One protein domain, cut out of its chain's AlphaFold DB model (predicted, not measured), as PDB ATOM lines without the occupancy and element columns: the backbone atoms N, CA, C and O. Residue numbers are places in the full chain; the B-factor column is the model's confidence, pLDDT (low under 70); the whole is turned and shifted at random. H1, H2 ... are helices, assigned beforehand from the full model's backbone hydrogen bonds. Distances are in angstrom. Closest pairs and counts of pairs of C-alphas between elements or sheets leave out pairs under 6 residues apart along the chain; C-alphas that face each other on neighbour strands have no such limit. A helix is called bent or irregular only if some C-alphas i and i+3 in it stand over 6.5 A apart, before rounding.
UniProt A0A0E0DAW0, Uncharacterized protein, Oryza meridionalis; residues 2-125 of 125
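This is residues 2 to 125 of the 125 residues of an uncharacterized protein of Oryza meridionalis (UniProt A0A0E0DAW0). Three long helices, H1, H3 and H4, pack into a small group in which H1 and the hairpin arm H4 are both held against H3, while H2 crosses one end of H3 and H4 and runs on beyond them with its residues after 45. The short last helix H5 lies off to one side of this group, reaching close to it at the end of H4. The printed part has 124 residues with five named helices, H1 to H5 in chain order, and no named strand; the class is all helix. It is only just compact, close to loose, with a radius of gyration of the C-alphas of 16.3 A, and it spans 49 by 39 by 25 A.

H1, residues 2 to 26, is the longest helix and touches H3, residues 62 to 81, at a shallow tilt of 22 degrees, opposite ways; the closest C-alphas, of Ala 13 and Gly 77, are 4.6 A apart. H3 touches H4, residues 85 to 103, at a steep tilt of 39 degrees, opposite ways, as a helical hairpin; H4 does so with residues 86 to 94 alone, and the closest C-alphas are Gly 76 and Gly 87, 4.2 A. H1 and H4 are near each other. H2, residues 32 to 53, is about perpendicular to H1 at 83 degrees, to H3 at 77 and to H4 at 85. It touches each with a part alone, the closest C-alphas being Glu 26 and Gly 32 at 4.9 A, Lys 39 and Ile 62 at 6.1 A, and Lys 41 and Val 101 at 6.1 A. The helix packing is mostly crossed, with 1 of 5 touching pairs at a shallow tilt. H5, residues 113 to 123, is close to but not clearly touching H4, with the C-alphas of Tyr 103 and Leu 118 7.4 A apart, and is apart from H1, H2 and H3. Every O i to N i+4 pair is within hydrogen-bond range in H3 and H5; the counts are 19 of 21 in H1, 16 of 18 in H2 and 13 of 15 in H4.

H1 begins at C-alpha 2 (-59.928, 53.168, 48.054) and is 36.0 A long. H2 is 30.0 A long, with a kink of 42 degrees near residue 39, and is irregular, only just: C-alphas 37 and 40 are 6.8 A apart. H3 is 28.4 A long. H4 is 26.6 A long, with a kink of 25 degrees near residue 97. H5 ends at C-alpha 123 (-39.283, 60.224, 29.884).

The C-alphas farthest apart, of Phe 3 and Gly 54, are 50.8 A apart. The printed part has no cut and no long link. Mean pLDDT of the printed part is 74.7, and 46 residues are under 70, among them residues 52 to 60 and 100 to 125.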
ATOM      1  N   GLY A   2     -59.823  54.342  48.949       81.25
ATOM      2  CA  GLY A   2     -59.928  53.168  48.054       81.25
ATOM      3  C   GLY A   2     -60.236  53.439  46.571       81.25
ATOM      4  O   GLY A   2     -59.668  52.771  45.711       81.25
ATOM      5  N   PHE A   3     -61.088  54.422  46.253       86.81
ATOM      6  CA  PHE A   3     -61.548  54.652  44.871       86.81
ATOM      7  C   PHE A   3     -60.431  55.135  43.936       86.81
ATOM      8  O   PHE A   3     -60.214  54.545  42.885       86.81
ATOM      9  N   ILE A   4     -59.660  56.146  44.354       90.31
ATOM     10  CA  ILE A   4     -58.532  56.681  43.570       90.31
ATOM     11  C   ILE A   4     -57.483  55.587  43.318       90.31
ATOM     12  O   ILE A   4     -56.985  55.440  42.207       90.31
ATOM     13  N   SER A   5     -57.201  54.768  44.335       87.62
ATOM     14  CA  SER A   5     -56.278  53.637  44.222       87.62
ATOM     15  C   SER A   5     -56.782  52.576  43.235       87.62
ATOM     16  O   SER A   5     -56.007  52.065  42.431       87.62
ATOM     17  N   PHE A   6     -58.082  52.270  43.246       90.38
ATOM     18  CA  PHE A   6     -58.688  51.341  42.295       90.38
ATOM     19  C   PHE A   6     -58.635  51.867  40.856       90.38
ATOM     20  O   PHE A   6     -58.161  51.157  39.973       90.38
ATOM     21  N   VAL A   7     -59.043  53.120  40.632       92.75
ATOM     22  CA  VAL A   7     -58.984  53.762  39.308       92.75
ATOM     23  C   VAL A   7     -57.549  53.779  38.783       92.75
ATOM     24  O   VAL A   7     -57.322  53.395  37.640       92.75
ATOM     25  N   GLY A   8     -56.570  54.119  39.627       90.75
ATOM     26  CA  GLY A   8     -55.154  54.069  39.262       90.75
ATOM     27  C   GLY A   8     -54.702  52.677  38.813       90.75
ATOM     28  O   GLY A   8     -54.013  52.557  37.802       90.75
ATOM     29  N   ARG A   9     -55.138  51.610  39.497       91.12
ATOM     30  CA  ARG A   9     -54.809  50.232  39.095       91.12
ATOM     31  C   ARG A   9     -55.463  49.822  37.783       91.12
ATOM     32  O   ARG A   9     -54.804  49.181  36.972       91.12
ATOM     33  N   VAL A  10     -56.722  50.198  37.566       92.38
ATOM     34  CA  VAL A  10     -57.437  49.920  36.311       92.38
ATOM     35  C   VAL A  10     -56.772  50.645  35.144       92.38
ATOM     36  O   VAL A  10     -56.482  50.013  34.132       92.38
ATOM     37  N   LEU A  11     -56.470  51.937  35.298       90.25
ATOM     38  CA  LEU A  11     -55.789  52.721  34.267       90.25
ATOM     39  C   LEU A  11     -54.401  52.151  33.963       90.25
ATOM     40  O   LEU A  11     -54.088  51.912  32.800       90.25
ATOM     41  N   PHE A  12     -53.605  51.846  34.987       88.19
ATOM     42  CA  PHE A  12     -52.285  51.245  34.792       88.19
ATOM     43  C   PHE A  12     -52.372  49.881  34.096       88.19
ATOM     44  O   PHE A  12     -51.706  49.663  33.086       88.19
ATOM     45  N   ALA A  13     -53.233  48.978  34.578       90.50
ATOM     46  CA  ALA A  13     -53.414  47.654  33.985       90.50
ATOM     47  C   ALA A  13     -53.937  47.720  32.544       90.50
ATOM     48  O   ALA A  13     -53.567  46.873  31.731       90.50
ATOM     49  N   SER A  14     -54.755  48.722  32.203       86.81
ATOM     50  CA  SER A  14     -55.335  48.857  30.862       86.81
ATOM     51  C   SER A  14     -54.275  48.938  29.761       86.81
ATOM     52  O   SER A  14     -54.459  48.330  28.712       86.81
ATOM     53  N   ILE A  15     -53.129  49.580  30.024       86.69
ATOM     54  CA  ILE A  15     -52.015  49.685  29.069       86.69
ATOM     55  C   ILE A  15     -51.472  48.289  28.727       86.69
ATOM     56  O   ILE A  15     -51.280  47.951  27.559       86.69
ATOM     57  N   PHE A  16     -51.281  47.443  29.743       87.06
ATOM     58  CA  PHE A  16     -50.790  46.075  29.566       87.06
ATOM     59  C   PHE A  16     -51.831  45.174  28.906       87.06
ATOM     60  O   PHE A  16     -51.486  44.408  28.009       87.06
ATOM     61  N   LEU A  17     -53.098  45.282  29.313       87.12
ATOM     62  CA  LEU A  17     -54.192  44.478  28.763       87.12
ATOM     63  C   LEU A  17     -54.470  44.818  27.295       87.12
ATOM     64  O   LEU A  17     -54.623  43.909  26.483       87.12
ATOM     65  N   LEU A  18     -54.478  46.104  26.936       83.19
ATOM     66  CA  LEU A  18     -54.627  46.547  25.547       83.19
ATOM     67  C   LEU A  18     -53.437  46.104  24.696       83.19
ATOM     68  O   LEU A  18     -53.637  45.591  23.598       83.19
ATOM     69  N   SER A  19     -52.212  46.230  25.215       80.69
ATOM     70  CA  SER A  19     -51.017  45.743  24.520       80.69
ATOM     71  C   SER A  19     -51.050  44.224  24.314       80.69
ATOM     72  O   SER A  19     -50.738  43.754  23.223       80.69
ATOM     73  N   ALA A  20     -51.472  43.453  25.322       85.44
ATOM     74  CA  ALA A  20     -51.633  42.004  25.203       85.44
ATOM     75  C   ALA A  20     -52.723  41.631  24.193       85.44
ATOM     76  O   ALA A  20     -52.557  40.677  23.442       85.44
ATOM     77  N   TYR A  21     -53.824  42.384  24.154       83.44
ATOM     78  CA  TYR A  21     -54.899  42.169  23.192       83.44
ATOM     79  C   TYR A  21     -54.450  42.451  21.753       83.44
ATOM     80  O   TYR A  21     -54.741  41.656  20.864       83.44
ATOM     81  N   GLN A  22     -53.701  43.534  21.527       78.69
ATOM     82  CA  GLN A  22     -53.099  43.833  20.224       78.69
ATOM     83  C   GLN A  22     -52.157  42.707  19.789       78.69
ATOM     84  O   GLN A  22     -52.347  42.135  18.716       78.69
ATOM     85  N   GLU A  23     -51.225  42.307  20.661       78.31
ATOM     86  CA  GLU A  23     -50.311  41.187  20.396       78.31
ATOM     87  C   GLU A  23     -51.058  39.880  20.122       78.31
ATOM     88  O   GLU A  23     -50.687  39.168  19.197       78.31
ATOM     89  N   PHE A  24     -52.133  39.588  20.860       80.94
ATOM     90  CA  PHE A  24     -52.971  38.407  20.649       80.94
ATOM     91  C   PHE A  24     -53.693  38.444  19.301       80.94
ATOM     92  O   PHE A  24     -53.696  37.452  18.572       80.94
ATOM     93  N   SER A  25     -54.287  39.590  18.954       76.56
ATOM     94  CA  SER A  25     -55.027  39.770  17.702       76.56
ATOM     95  C   SER A  25     -54.130  39.640  16.471       76.56
ATOM     96  O   SER A  25     -54.565  39.147  15.432       76.56
ATOM     97  N   GLU A  26     -52.862  40.021  16.607       76.06
ATOM     98  CA  GLU A  26     -51.881  39.997  15.529       76.06
ATOM     99  C   GLU A  26     -50.984  38.748  15.549       76.06
ATOM    100  O   GLU A  26     -50.228  38.536  14.601       76.06
ATOM    101  N   PHE A  27     -51.054  37.912  16.594       70.81
ATOM    102  CA  PHE A  27     -50.114  36.810  16.834       70.81
ATOM    103  C   PHE A  27     -50.040  35.835  15.649       70.81
ATOM    104  O   PHE A  27     -48.947  35.475  15.221       70.81
ATOM    105  N   GLY A  28     -51.181  35.464  15.054       67.38
ATOM    106  CA  GLY A  28     -51.246  34.645  13.835       67.38
ATOM    107  C   GLY A  28     -50.336  33.401  13.841       67.38
ATOM    108  O   GLY A  28     -49.958  32.874  14.885       67.38
ATOM    109  N   THR A  29     -49.957  32.912  12.658       62.91
ATOM    110  CA  THR A  29     -49.027  31.773  12.518       62.91
ATOM    111  C   THR A  29     -47.559  32.164  12.707       62.91
ATOM    112  O   THR A  29     -46.728  31.304  13.010       62.91
ATOM    113  N   ASP A  30     -47.228  33.451  12.575       67.75
ATOM    114  CA  ASP A  30     -45.847  33.953  12.527       67.75
ATOM    115  C   ASP A  30     -45.403  34.723  13.786       67.75
ATOM    116  O   ASP A  30     -44.260  35.175  13.847       67.75
ATOM    117  N   GLY A  31     -46.265  34.857  14.799       64.75
ATOM    118  CA  GLY A  31     -46.043  35.709  15.981       64.75
ATOM    119  C   GLY A  31     -46.305  37.205  15.733       64.75
ATOM    120  O   GLY A  31     -45.960  38.043  16.566       64.75
ATOM    121  N   GLY A  32     -46.885  37.549  14.580       75.25
ATOM    122  CA  GLY A  32     -47.320  38.900  14.229       75.25
ATOM    123  C   GLY A  32     -46.212  39.912  13.901       75.25
ATOM    124  O   GLY A  32     -45.023  39.579  13.829       75.25
ATOM    125  N   PRO A  33     -46.586  41.187  13.690       67.94
ATOM    126  CA  PRO A  33     -45.657  42.308  13.537       67.94
ATOM    127  C   PRO A  33     -44.708  42.440  14.734       67.94
ATOM    128  O   PRO A  33     -43.527  42.743  14.545       67.94
ATOM    129  N   ALA A  34     -45.194  42.117  15.939       67.25
ATOM    130  CA  ALA A  34     -44.389  42.042  17.153       67.25
ATOM    131  C   ALA A  34     -43.203  41.082  16.980       67.25
ATOM    132  O   ALA A  34     -42.067  41.490  17.206       67.25
ATOM    133  N   ALA A  35     -43.412  39.860  16.472       69.62
ATOM    134  CA  ALA A  35     -42.317  38.927  16.185       69.62
ATOM    135  C   ALA A  35     -41.332  39.468  15.160       69.62
ATOM    136  O   ALA A  35     -40.125  39.375  15.375       69.62
ATOM    137  N   LYS A  36     -41.806  40.075  14.070       68.94
ATOM    138  CA  LYS A  36     -40.910  40.641  13.048       68.94
ATOM    139  C   LYS A  36     -40.029  41.764  13.603       68.94
ATOM    140  O   LYS A  36     -38.852  41.820  13.255       68.94
ATOM    141  N   ALA A  37     -40.566  42.610  14.481       67.94
ATOM    142  CA  ALA A  37     -39.824  43.706  15.103       67.94
ATOM    143  C   ALA A  37     -38.887  43.235  16.230       67.94
ATOM    144  O   ALA A  37     -37.766  43.732  16.350       67.94
ATOM    145  N   LEU A  38     -39.323  42.267  17.046       68.50
ATOM    146  CA  LEU A  38     -38.563  41.791  18.203       68.50
ATOM    147  C   LEU A  38     -37.476  40.780  17.830       68.50
ATOM    148  O   LEU A  38     -36.440  40.746  18.485       68.50
ATOM    149  N   LYS A  39     -37.671  39.972  16.782       72.12
ATOM    150  CA  LYS A  39     -36.740  38.908  16.369       72.12
ATOM    151  C   LYS A  39     -35.290  39.378  16.165       72.12
ATOM    152  O   LYS A  39     -34.409  38.733  16.731       72.12
ATOM    153  N   PRO A  40     -34.987  40.469  15.430       72.12
ATOM    154  CA  PRO A  40     -33.602  40.926  15.293       72.12
ATOM    155  C   PRO A  40     -33.003  41.385  16.630       72.12
ATOM    156  O   PRO A  40     -31.869  41.027  16.932       72.12
ATOM    157  N   LYS A  41     -33.769  42.098  17.467       71.50
ATOM    158  CA  LYS A  41     -33.301  42.580  18.779       71.50
ATOM    159  C   LYS A  41     -33.075  41.438  19.771       71.50
ATOM    160  O   LYS A  41     -32.073  41.408  20.477       71.50
ATOM    161  N   PHE A  42     -33.974  40.460  19.774       71.56
ATOM    162  CA  PHE A  42     -33.867  39.269  20.606       71.56
ATOM    163  C   PHE A  42     -32.670  38.400  20.207       71.56
ATOM    164  O   PHE A  42     -31.945  37.924  21.075       71.56
ATOM    165  N   ASN A  43     -32.405  38.244  18.907       74.12
ATOM    166  CA  ASN A  43     -31.225  37.517  18.438       74.12
ATOM    167  C   ASN A  43     -29.915  38.186  18.883       74.12
ATOM    168  O   ASN A  43     -28.989  37.483  19.288       74.12
ATOM    169  N   LEU A  44     -29.843  39.521  18.850       73.50
ATOM    170  CA  LEU A  44     -28.691  40.269  19.368       73.50
ATOM    171  C   LEU A  44     -28.529  40.073  20.878       73.50
ATOM    172  O   LEU A  44     -27.434  39.752  21.336       73.50
ATOM    173  N   PHE A  45     -29.622  40.171  21.639       71.12
ATOM    174  CA  PHE A  45     -29.615  39.899  23.076       71.12
ATOM    175  C   PHE A  45     -29.103  38.487  23.385       71.12
ATOM    176  O   PHE A  45     -28.192  38.320  24.191       71.12
ATOM    177  N   MET A  46     -29.625  37.470  22.699       71.50
ATOM    178  CA  MET A  46     -29.203  36.082  22.894       71.50
ATOM    179  C   MET A  46     -27.735  35.864  22.507       71.50
ATOM    180  O   MET A  46     -27.033  35.118  23.186       71.50
ATOM    181  N   GLN A  47     -27.225  36.550  21.479       72.38
ATOM    182  CA  GLN A  47     -25.791  36.537  21.169       72.38
ATOM    183  C   GLN A  47     -24.946  37.190  22.267       72.38
ATOM    184  O   GLN A  47     -23.890  36.658  22.608       72.38
ATOM    185  N   GLN A  48     -25.395  38.312  22.831       70.31
ATOM    186  CA  GLN A  48     -24.710  38.997  23.930       70.31
ATOM    187  C   GLN A  48     -24.658  38.108  25.174       70.31
ATOM    188  O   GLN A  48     -23.595  37.893  25.746       70.31
ATOM    189  N   VAL A  49     -25.795  37.508  25.527       69.62
ATOM    190  CA  VAL A  49     -25.926  36.540  26.620       69.62
ATOM    191  C   VAL A  49     -25.022  35.333  26.380       69.62
ATOM    192  O   VAL A  49     -24.318  34.918  27.296       69.62
ATOM    193  N   SER A  50     -24.963  34.808  25.152       71.25
ATOM    194  CA  SER A  50     -24.059  33.706  24.802       71.25
ATOM    195  C   SER A  50     -22.588  34.089  24.971       71.25
ATOM    196  O   SER A  50     -21.823  33.324  25.550       71.25
ATOM    197  N   LYS A  51     -22.195  35.292  24.527       70.88
ATOM    198  CA  LYS A  51     -20.829  35.810  24.694       70.88
ATOM    199  C   LYS A  51     -20.466  36.032  26.162       70.88
ATOM    200  O   LYS A  51     -19.357  35.694  26.555       70.88
ATOM    201  N   SER A  52     -21.382  36.575  26.963       68.94
ATOM    202  CA  SER A  52     -21.146  36.858  28.384       68.94
ATOM    203  C   SER A  52     -21.192  35.611  29.268       68.94
ATOM    204  O   SER A  52     -20.469  35.555  30.258       68.94
ATOM    205  N   LEU A  53     -22.019  34.613  28.937       67.19
ATOM    206  CA  LEU A  53     -22.177  33.387  29.733       67.19
ATOM    207  C   LEU A  53     -21.355  32.200  29.209       67.19
ATOM    208  O   LEU A  53     -21.305  31.170  29.874       67.19
ATOM    209  N   GLY A  54     -20.742  32.300  28.024       60.31
ATOM    210  CA  GLY A  54     -19.924  31.235  27.427       60.31
ATOM    211  C   GLY A  54     -20.683  29.941  27.100       60.31
ATOM    212  O   GLY A  54     -20.063  28.942  26.743       60.31
ATOM    213  N   MET A  55     -22.015  29.938  27.218       56.97
ATOM    214  CA  MET A  55     -22.877  28.785  26.958       56.97
ATOM    215  C   MET A  55     -23.649  28.949  25.648       56.97
ATOM    216  O   MET A  55     -24.117  30.039  25.300       56.97
ATOM    217  N   ALA A  56     -23.805  27.831  24.932       55.53
ATOM    218  CA  ALA A  56     -24.676  27.732  23.772       55.53
ATOM    219  C   ALA A  56     -26.121  27.980  24.215       55.53
ATOM    220  O   ALA A  56     -26.695  27.223  24.999       55.53
ATOM    221  N   VAL A  57     -26.688  29.082  23.742       57.59
ATOM    222  CA  VAL A  57     -28.032  29.503  24.115       57.59
ATOM    223  C   VAL A  57     -29.049  28.546  23.479       57.59
ATOM    224  O   VAL A  57     -28.952  28.279  22.276       57.59
ATOM    225  N   PRO A  58     -30.017  28.004  24.246       61.59
ATOM    226  CA  PRO A  58     -31.046  27.136  23.688       61.59
ATOM    227  C   PRO A  58     -31.827  27.875  22.594       61.59
ATOM    228  O   PRO A  58     -32.080  29.074  22.706       61.59
ATOM    229  N   HIS A  59     -32.202  27.162  21.528       62.00
ATOM    230  CA  HIS A  59     -33.033  27.691  20.441       62.00
ATOM    231  C   HIS A  59     -34.443  28.012  20.972       62.00
ATOM    232  O   HIS A  59     -35.367  27.212  20.860       62.00
ATOM    233  N   ILE A  60     -34.601  29.173  21.607       66.31
ATOM    234  CA  ILE A  60     -35.898  29.687  22.040       66.31
ATOM    235  C   ILE A  60     -36.520  30.422  20.855       66.31
ATOM    236  O   ILE A  60     -35.976  31.417  20.378       66.31
ATOM    237  N   ASP A  61     -37.663  29.927  20.378       75.19
ATOM    238  CA  ASP A  61     -38.426  30.609  19.335       75.19
ATOM    239  C   ASP A  61     -38.999  31.926  19.880       75.19
ATOM    240  O   ASP A  61     -39.560  31.983  20.980       75.19
ATOM    241  N   ILE A  62     -38.898  32.989  19.083       74.50
ATOM    242  CA  ILE A  62     -39.433  34.310  19.418       74.50
ATOM    243  C   ILE A  62     -40.944  34.252  19.672       74.50
ATOM    244  O   ILE A  62     -41.462  35.009  20.489       74.50
ATOM    245  N   LYS A  63     -41.655  33.312  19.040       77.19
ATOM    246  CA  LYS A  63     -43.091  33.098  19.273       77.19
ATOM    247  C   LYS A  63     -43.382  32.716  20.720       77.19
ATOM    248  O   LYS A  63     -44.317  33.246  21.309       77.19
ATOM    249  N   THR A  64     -42.561  31.847  21.307       80.88
ATOM    250  CA  THR A  64     -42.689  31.435  22.711       80.88
ATOM    251  C   THR A  64     -42.431  32.609  23.647       80.88
ATOM    252  O   THR A  64     -43.140  32.774  24.635       80.88
ATOM    253  N   VAL A  65     -41.461  33.462  23.309       80.62
ATOM    254  CA  VAL A  65     -41.171  34.688  24.066       80.62
ATOM    255  C   VAL A  65     -42.360  35.640  24.022       80.62
ATOM    256  O   VAL A  65     -42.789  36.115  25.068       80.62
ATOM    257  N   ILE A  66     -42.940  35.866  22.842       80.75
ATOM    258  CA  ILE A  66     -44.092  36.763  22.682       80.75
ATOM    259  C   ILE A  66     -45.327  36.199  23.381       80.75
ATOM    260  O   ILE A  66     -46.038  36.934  24.061       80.75
ATOM    261  N   ALA A  67     -45.555  34.888  23.292       84.62
ATOM    262  CA  ALA A  67     -46.625  34.232  24.034       84.62
ATOM    263  C   ALA A  67     -46.437  34.393  25.552       84.62
ATOM    264  O   ALA A  67     -47.394  34.698  26.264       84.62
ATOM    265  N   ALA A  68     -45.204  34.252  26.050       87.12
ATOM    266  CA  ALA A  68     -44.884  34.461  27.457       87.12
ATOM    267  C   ALA A  68     -45.087  35.924  27.888       87.12
ATOM    268  O   ALA A  68     -45.696  36.168  28.930       87.12
ATOM    269  N   THR A  69     -44.644  36.905  27.093       84.62
ATOM    270  CA  THR A  69     -44.851  38.331  27.403       84.62
ATOM    271  C   THR A  69     -46.326  38.712  27.356       84.62
ATOM    272  O   THR A  69     -46.793  39.442  28.227       84.62
ATOM    273  N   MET A  70     -47.080  38.174  26.398       87.75
ATOM    274  CA  MET A  70     -48.527  38.358  26.297       87.75
ATOM    275  C   MET A  70     -49.244  37.783  27.525       87.75
ATOM    276  O   MET A  70     -50.093  38.455  28.112       87.75
ATOM    277  N   PHE A  71     -48.860  36.580  27.970       91.12
ATOM    278  CA  PHE A  71     -49.383  35.978  29.199       91.12
ATOM    279  C   PHE A  71     -49.059  36.827  30.434       91.12
ATOM    280  O   PHE A  71     -49.958  37.119  31.221       91.12
ATOM    281  N   LEU A  72     -47.809  37.278  30.587       91.50
ATOM    282  CA  LEU A  72     -47.380  38.130  31.702       91.50
ATOM    283  C   LEU A  72     -48.184  39.435  31.774       91.50
ATOM    284  O   LEU A  72     -48.650  39.804  32.851       91.50
ATOM    285  N   LYS A  73     -48.391  40.109  30.637       90.25
ATOM    286  CA  LYS A  73     -49.212  41.326  30.546       90.25
ATOM    287  C   LYS A  73     -50.677  41.059  30.879       90.25
ATOM    288  O   LYS A  73     -51.253  41.761  31.707       90.25
ATOM    289  N   GLY A  74     -51.273  40.059  30.230       92.25
ATOM    290  CA  GLY A  74     -52.688  39.725  30.365       92.25
ATOM    291  C   GLY A  74     -53.028  39.281  31.784       92.25
ATOM    292  O   GLY A  74     -53.865  39.876  32.464       92.25
ATOM    293  N   PHE A  75     -52.324  38.259  32.260       94.62
ATOM    294  CA  PHE A  75     -52.549  37.677  33.576       94.62
ATOM    295  C   PHE A  75     -52.093  38.614  34.700       94.62
ATOM    296  O   PHE A  75     -52.830  38.828  35.663       94.62
ATOM    297  N   GLY A  76     -50.922  39.243  34.552       92.44
ATOM    298  CA  GLY A  76     -50.422  40.237  35.503       92.44
ATOM    299  C   GLY A  76     -51.347  41.448  35.617       92.44
ATOM    300  O   GLY A  76     -51.656  41.867  36.730       92.44
ATOM    301  N   GLY A  77     -51.865  41.956  34.495       93.44
ATOM    302  CA  GLY A  77     -52.809  43.075  34.452       93.44
ATOM    303  C   GLY A  77     -54.124  42.769  35.169       93.44
ATOM    304  O   GLY A  77     -54.561  43.554  36.012       93.44
ATOM    305  N   LEU A  78     -54.722  41.603  34.907       94.62
ATOM    306  CA  LEU A  78     -55.948  41.162  35.585       94.62
ATOM    307  C   LEU A  78     -55.746  41.022  37.100       94.62
ATOM    308  O   LEU A  78     -56.544  41.534  37.889       94.62
ATOM    309  N   LEU A  79     -54.652  40.377  37.516       93.69
ATOM    310  CA  LEU A  79     -54.318  40.207  38.931       93.69
ATOM    311  C   LEU A  79     -53.993  41.539  39.620       93.69
ATOM    312  O   LEU A  79     -54.316  41.732  40.794       93.69
ATOM    313  N   PHE A  80     -53.379  42.481  38.907       92.81
ATOM    314  CA  PHE A  80     -53.070  43.797  39.453       92.81
ATOM    315  C   PHE A  80     -54.341  44.590  39.777       92.81
ATOM    316  O   PHE A  80     -54.410  45.213  40.835       92.81
ATOM    317  N   ILE A  81     -55.387  44.513  38.944       93.44
ATOM    318  CA  ILE A  81     -56.670  45.203  39.190       93.44
ATOM    319  C   ILE A  81     -57.283  44.783  40.534       93.44
ATOM    320  O   ILE A  81     -57.688  45.647  41.322       93.44
ATOM    321  N   ILE A  82     -57.264  43.480  40.846       92.50
ATOM    322  CA  ILE A  82     -57.751  42.926  42.123       92.50
ATOM    323  C   ILE A  82     -56.783  43.155  43.300       92.50
ATOM    324  O   ILE A  82     -56.944  42.561  44.362       92.50
ATOM    325  N   SER A  83     -55.796  44.042  43.136       89.19
ATOM    326  CA  SER A  83     -54.812  44.417  44.155       89.19
ATOM    327  C   SER A  83     -53.887  43.271  44.591       89.19
ATOM    328  O   SER A  83     -53.391  43.276  45.719       89.19
ATOM    329  N   SER A  84     -53.625  42.303  43.706       92.25
ATOM    330  CA  SER A  84     -52.681  41.216  43.975       92.25
ATOM    331  C   SER A  84     -51.232  41.685  43.826       92.25
ATOM    332  O   SER A  84     -50.823  42.154  42.759       92.25
ATOM    333  N   SER A  85     -50.423  41.489  44.871       90.38
ATOM    334  CA  SER A  85     -48.970  41.720  44.833       90.38
ATOM    335  C   SER A  85     -48.270  40.824  43.811       90.38
ATOM    336  O   SER A  85     -47.312  41.248  43.169       90.38
ATOM    337  N   PHE A  86     -48.791  39.614  43.595       91.44
ATOM    338  CA  PHE A  86     -48.297  38.714  42.559       91.44
ATOM    339  C   PHE A  86     -48.530  39.291  41.156       91.44
ATOM    340  O   PHE A  86     -47.632  39.247  40.322       91.44
ATOM    341  N   GLY A  87     -49.684  39.925  40.916       89.88
ATOM    342  CA  GLY A  87     -49.952  40.635  39.661       89.88
ATOM    343  C   GLY A  87     -48.948  41.759  39.398       89.88
ATOM    344  O   GLY A  87     -48.407  41.862  38.300       89.88
ATOM    345  N   ALA A  88     -48.624  42.545  40.430       92.06
ATOM    346  CA  ALA A  88     -47.601  43.588  40.335       92.06
ATOM    347  C   ALA A  88     -46.214  43.013  40.000       92.06
ATOM    348  O   ALA A  88     -45.521  43.542  39.133       92.06
ATOM    349  N   PHE A  89     -45.828  41.907  40.641       92.81
ATOM    350  CA  PHE A  89     -44.562  41.229  40.364       92.81
ATOM    351  C   PHE A  89     -44.472  40.731  38.914       92.81
ATOM    352  O   PHE A  89     -43.450  40.936  38.266       92.81
ATOM    353  N   LEU A  90     -45.544  40.142  38.373       92.00
ATOM    354  CA  LEU A  90     -45.581  39.692  36.976       92.00
ATOM    355  C   LEU A  90     -45.423  40.857  35.987       92.00
ATOM    356  O   LEU A  90     -44.686  40.736  35.007       92.00
ATOM    357  N   LEU A  91     -46.068  41.996  36.257       90.12
ATOM    358  CA  LEU A  91     -45.933  43.197  35.429       90.12
ATOM    359  C   LEU A  91     -44.522  43.799  35.510       90.12
ATOM    360  O   LEU A  91     -43.983  44.224  34.487       90.12
ATOM    361  N   LEU A  92     -43.894  43.784  36.690       90.06
ATOM    362  CA  LEU A  92     -42.497  44.200  36.858       90.06
ATOM    363  C   LEU A  92     -41.527  43.267  36.135       90.06
ATOM    364  O   LEU A  92     -40.597  43.746  35.491       90.06
ATOM    365  N   LEU A  93     -41.753  41.955  36.199       87.75
ATOM    366  CA  LEU A  93     -40.940  40.973  35.484       87.75
ATOM    367  C   LEU A  93     -41.025  41.187  33.968       87.75
ATOM    368  O   LEU A  93     -40.003  41.175  33.284       87.75
ATOM    369  N   TYR A  94     -42.229  41.449  33.453       86.44
ATOM    370  CA  TYR A  94     -42.413  41.837  32.057       86.44
ATOM    371  C   TYR A  94     -41.633  43.117  31.716       86.44
ATOM    372  O   TYR A  94     -40.906  43.130  30.722       86.44
ATOM    373  N   LEU A  95     -41.726  44.168  32.543       83.62
ATOM    374  CA  LEU A  95     -40.976  45.410  32.327       83.62
ATOM    375  C   LEU A  95     -39.465  45.162  32.299       83.62
ATOM    376  O   LEU A  95     -38.784  45.630  31.389       83.62
ATOM    377  N   ALA A  96     -38.947  44.398  33.260       82.19
ATOM    378  CA  ALA A  96     -37.528  44.082  33.362       82.19
ATOM    379  C   ALA A  96     -37.012  43.328  32.128       82.19
ATOM    380  O   ALA A  96     -35.871  43.529  31.724       82.19
ATOM    381  N   PHE A  97     -37.854  42.501  31.503       75.00
ATOM    382  CA  PHE A  97     -37.495  41.754  30.301       75.00
ATOM    383  C   PHE A  97     -37.630  42.583  29.016       75.00
ATOM    384  O   PHE A  97     -36.766  42.525  28.146       75.00
ATOM    385  N   ILE A  98     -38.693  43.380  28.880       71.81
ATOM    386  CA  ILE A  98     -38.951  44.139  27.648       71.81
ATOM    387  C   ILE A  98     -38.074  45.392  27.533       71.81
ATOM    388  O   ILE A  98     -37.738  45.800  26.426       71.81
ATOM    389  N   THR A  99     -37.670  45.990  28.657       70.25
ATOM    390  CA  THR A  99     -36.834  47.205  28.698       70.25
ATOM    391  C   THR A  99     -35.492  47.027  27.973       70.25
ATOM    392  O   THR A  99     -35.211  47.827  27.075       70.25
ATOM    393  N   PRO A 100     -34.681  45.985  28.255       62.28
ATOM    394  CA  PRO A 100     -33.462  45.728  27.491       62.28
ATOM    395  C   PRO A 100     -33.749  45.380  26.025       62.28
ATOM    396  O   PRO A 100     -33.000  45.793  25.145       62.28
ATOM    397  N   VAL A 101     -34.851  44.675  25.739       61.81
ATOM    398  CA  VAL A 101     -35.201  44.232  24.378       61.81
ATOM    399  C   VAL A 101     -35.669  45.385  23.484       61.81
ATOM    400  O   VAL A 101     -35.350  45.412  22.298       61.81
ATOM    401  N   VAL A 102     -36.436  46.343  24.008       59.44
ATOM    402  CA  VAL A 102     -36.992  47.451  23.213       59.44
ATOM    403  C   VAL A 102     -35.990  48.584  23.064       59.44
ATOM    404  O   VAL A 102     -35.873  49.128  21.962       59.44
ATOM    405  N   TYR A 103     -35.254  48.907  24.123       52.50
ATOM    406  CA  TYR A 103     -34.434  50.110  24.159       52.50
ATOM    407  C   TYR A 103     -32.927  49.860  24.067       52.50
ATOM    408  O   TYR A 103     -32.183  50.821  24.007       52.50
ATOM    409  N   ASP A 104     -32.441  48.620  23.992       56.41
ATOM    410  CA  ASP A 104     -31.005  48.345  23.786       56.41
ATOM    411  C   ASP A 104     -30.078  49.144  24.738       56.41
ATOM    412  O   ASP A 104     -28.940  49.475  24.420       56.41
ATOM    413  N   PHE A 105     -30.576  49.487  25.936       47.62
ATOM    414  CA  PHE A 105     -29.876  50.340  26.901       47.62
ATOM    415  C   PHE A 105     -28.550  49.727  27.376       47.62
ATOM    416  O   PHE A 105     -27.710  50.435  27.911       47.62
ATOM    417  N   TYR A 106     -28.362  48.418  27.189       48.88
ATOM    418  CA  TYR A 106     -27.195  47.670  27.650       48.88
ATOM    419  C   TYR A 106     -26.033  47.630  26.650       48.88
ATOM    420  O   TYR A 106     -24.932  47.252  27.041       48.88
ATOM    421  N   ASN A 107     -26.243  48.016  25.388       51.06
ATOM    422  CA  ASN A 107     -25.137  48.242  24.447       51.06
ATOM    423  C   ASN A 107     -24.487  49.619  24.618       51.06
ATOM    424  O   ASN A 107     -23.469  49.906  23.993       51.06
ATOM    425  N   TYR A 108     -25.066  50.463  25.467       47.81
ATOM    426  CA  TYR A 108     -24.636  51.828  25.683       47.81
ATOM    427  C   TYR A 108     -24.208  52.004  27.134       47.81
ATOM    428  O   TYR A 108     -24.970  51.735  28.058       47.81
ATOM    429  N   GLU A 109     -22.975  52.464  27.345       45.00
ATOM    430  CA  GLU A 109     -22.531  52.886  28.673       45.00
ATOM    431  C   GLU A 109     -23.486  53.969  29.197       45.00
ATOM    432  O   GLU A 109     -23.936  54.825  28.425       45.00
ATOM    433  N   MET A 110     -23.799  53.939  30.500       45.59
ATOM    434  CA  MET A 110     -24.724  54.897  31.133       45.59
ATOM    435  C   MET A 110     -24.310  56.364  30.909       45.59
ATOM    436  O   MET A 110     -25.161  57.248  30.950       45.59
ATOM    437  N   GLU A 111     -23.028  56.626  30.635       48.53
ATOM    438  CA  GLU A 111     -22.482  57.957  30.332       48.53
ATOM    439  C   GLU A 111     -22.533  58.345  28.842       48.53
ATOM    440  O   GLU A 111     -22.203  59.474  28.476       48.53
ATOM    441  N   SER A 112     -22.954  57.448  27.950       50.53
ATOM    442  CA  SER A 112     -23.015  57.750  26.519       50.53
ATOM    443  C   SER A 112     -24.176  58.698  26.190       50.53
ATOM    444  O   SER A 112     -25.302  58.562  26.676       50.53
ATOM    445  N   SER A 113     -23.939  59.652  25.286       54.31
ATOM    446  CA  SER A 113     -24.961  60.624  24.859       54.31
ATOM    447  C   SER A 113     -26.201  59.970  24.231       54.31
ATOM    448  O   SER A 113     -27.287  60.550  24.245       54.31
ATOM    449  N   GLN A 114     -26.057  58.745  23.720       53.69
ATOM    450  CA  GLN A 114     -27.133  57.950  23.130       53.69
ATOM    451  C   GLN A 114     -28.045  57.341  24.206       53.69
ATOM    452  O   GLN A 114     -29.264  57.375  24.035       53.69
ATOM    453  N   PHE A 115     -27.494  56.904  25.348       57.25
ATOM    454  CA  PHE A 115     -28.274  56.486  26.523       57.25
ATOM    455  C   PHE A 115     -29.137  57.641  27.045       57.25
ATOM    456  O   PHE A 115     -30.338  57.480  27.258       57.25
ATOM    457  N   VAL A 116     -28.550  58.838  27.159       58.28
ATOM    458  CA  VAL A 116     -29.251  60.046  27.624       58.28
ATOM    459  C   VAL A 116     -30.379  60.442  26.669       58.28
ATOM    460  O   VAL A 116     -31.490  60.719  27.114       58.28
ATOM    461  N   GLN A 117     -30.152  60.416  25.352       59.38
ATOM    462  CA  GLN A 117     -31.207  60.712  24.372       59.38
ATOM    463  C   GLN A 117     -32.355  59.702  24.418       59.38
ATOM    464  O   GLN A 117     -33.522  60.074  24.270       59.38
ATOM    465  N   LEU A 118     -32.036  58.428  24.625       59.66
ATOM    466  CA  LEU A 118     -33.033  57.372  24.692       59.66
ATOM    467  C   LEU A 118     -33.835  57.426  26.001       59.66
ATOM    468  O   LEU A 118     -35.053  57.253  25.979       59.66
ATOM    469  N   PHE A 119     -33.178  57.768  27.110       57.88
ATOM    470  CA  PHE A 119     -33.809  58.036  28.401       57.88
ATOM    471  C   PHE A 119     -34.733  59.261  28.345       57.88
ATOM    472  O   PHE A 119     -35.860  59.208  28.831       57.88
ATOM    473  N   VAL A 120     -34.312  60.342  27.680       63.06
ATOM    474  CA  VAL A 120     -35.154  61.531  27.466       63.06
ATOM    475  C   VAL A 120     -36.376  61.197  26.608       63.06
ATOM    476  O   VAL A 120     -37.481  61.602  26.960       63.06
ATOM    477  N   LYS A 121     -36.223  60.409  25.535       63.41
ATOM    478  CA  LYS A 121     -37.366  59.924  24.736       63.41
ATOM    479  C   LYS A 121     -38.330  59.057  25.543       63.41
ATOM    480  O   LYS A 121     -39.534  59.169  25.352       63.41
ATOM    481  N   PHE A 122     -37.814  58.211  26.430       58.19
ATOM    482  CA  PHE A 122     -38.630  57.397  27.329       58.19
ATOM    483  C   PHE A 122     -39.378  58.252  28.366       58.19
ATOM    484  O   PHE A 122     -40.528  57.973  28.681       58.19
ATOM    485  N   SER A 123     -38.739  59.314  28.868       55.78
ATOM    486  CA  SER A 123     -39.283  60.224  29.884       55.78
ATOM    487  C   SER A 123     -40.258  61.282  29.345       55.78
ATOM    488  O   SER A 123     -40.897  61.956  30.148       55.78
ATOM    489  N   GLN A 124     -40.337  61.483  28.028       53.47
ATOM    490  CA  GLN A 124     -41.252  62.445  27.391       53.47
ATOM    491  C   GLN A 124     -42.619  61.842  27.017       53.47
ATOM    492  O   GLN A 124     -43.399  62.501  26.330       53.47
ATOM    493  N   GLY A 125     -42.898  60.610  27.456       41.44
ATOM    494  CA  GLY A 125     -44.226  59.990  27.415       41.44
ATOM    495  C   GLY A 125     -45.050  60.306  28.654       41.44
ATOM    496  O   GLY A 125     -44.509  60.129  29.767       41.44
TER     497      GLY A 125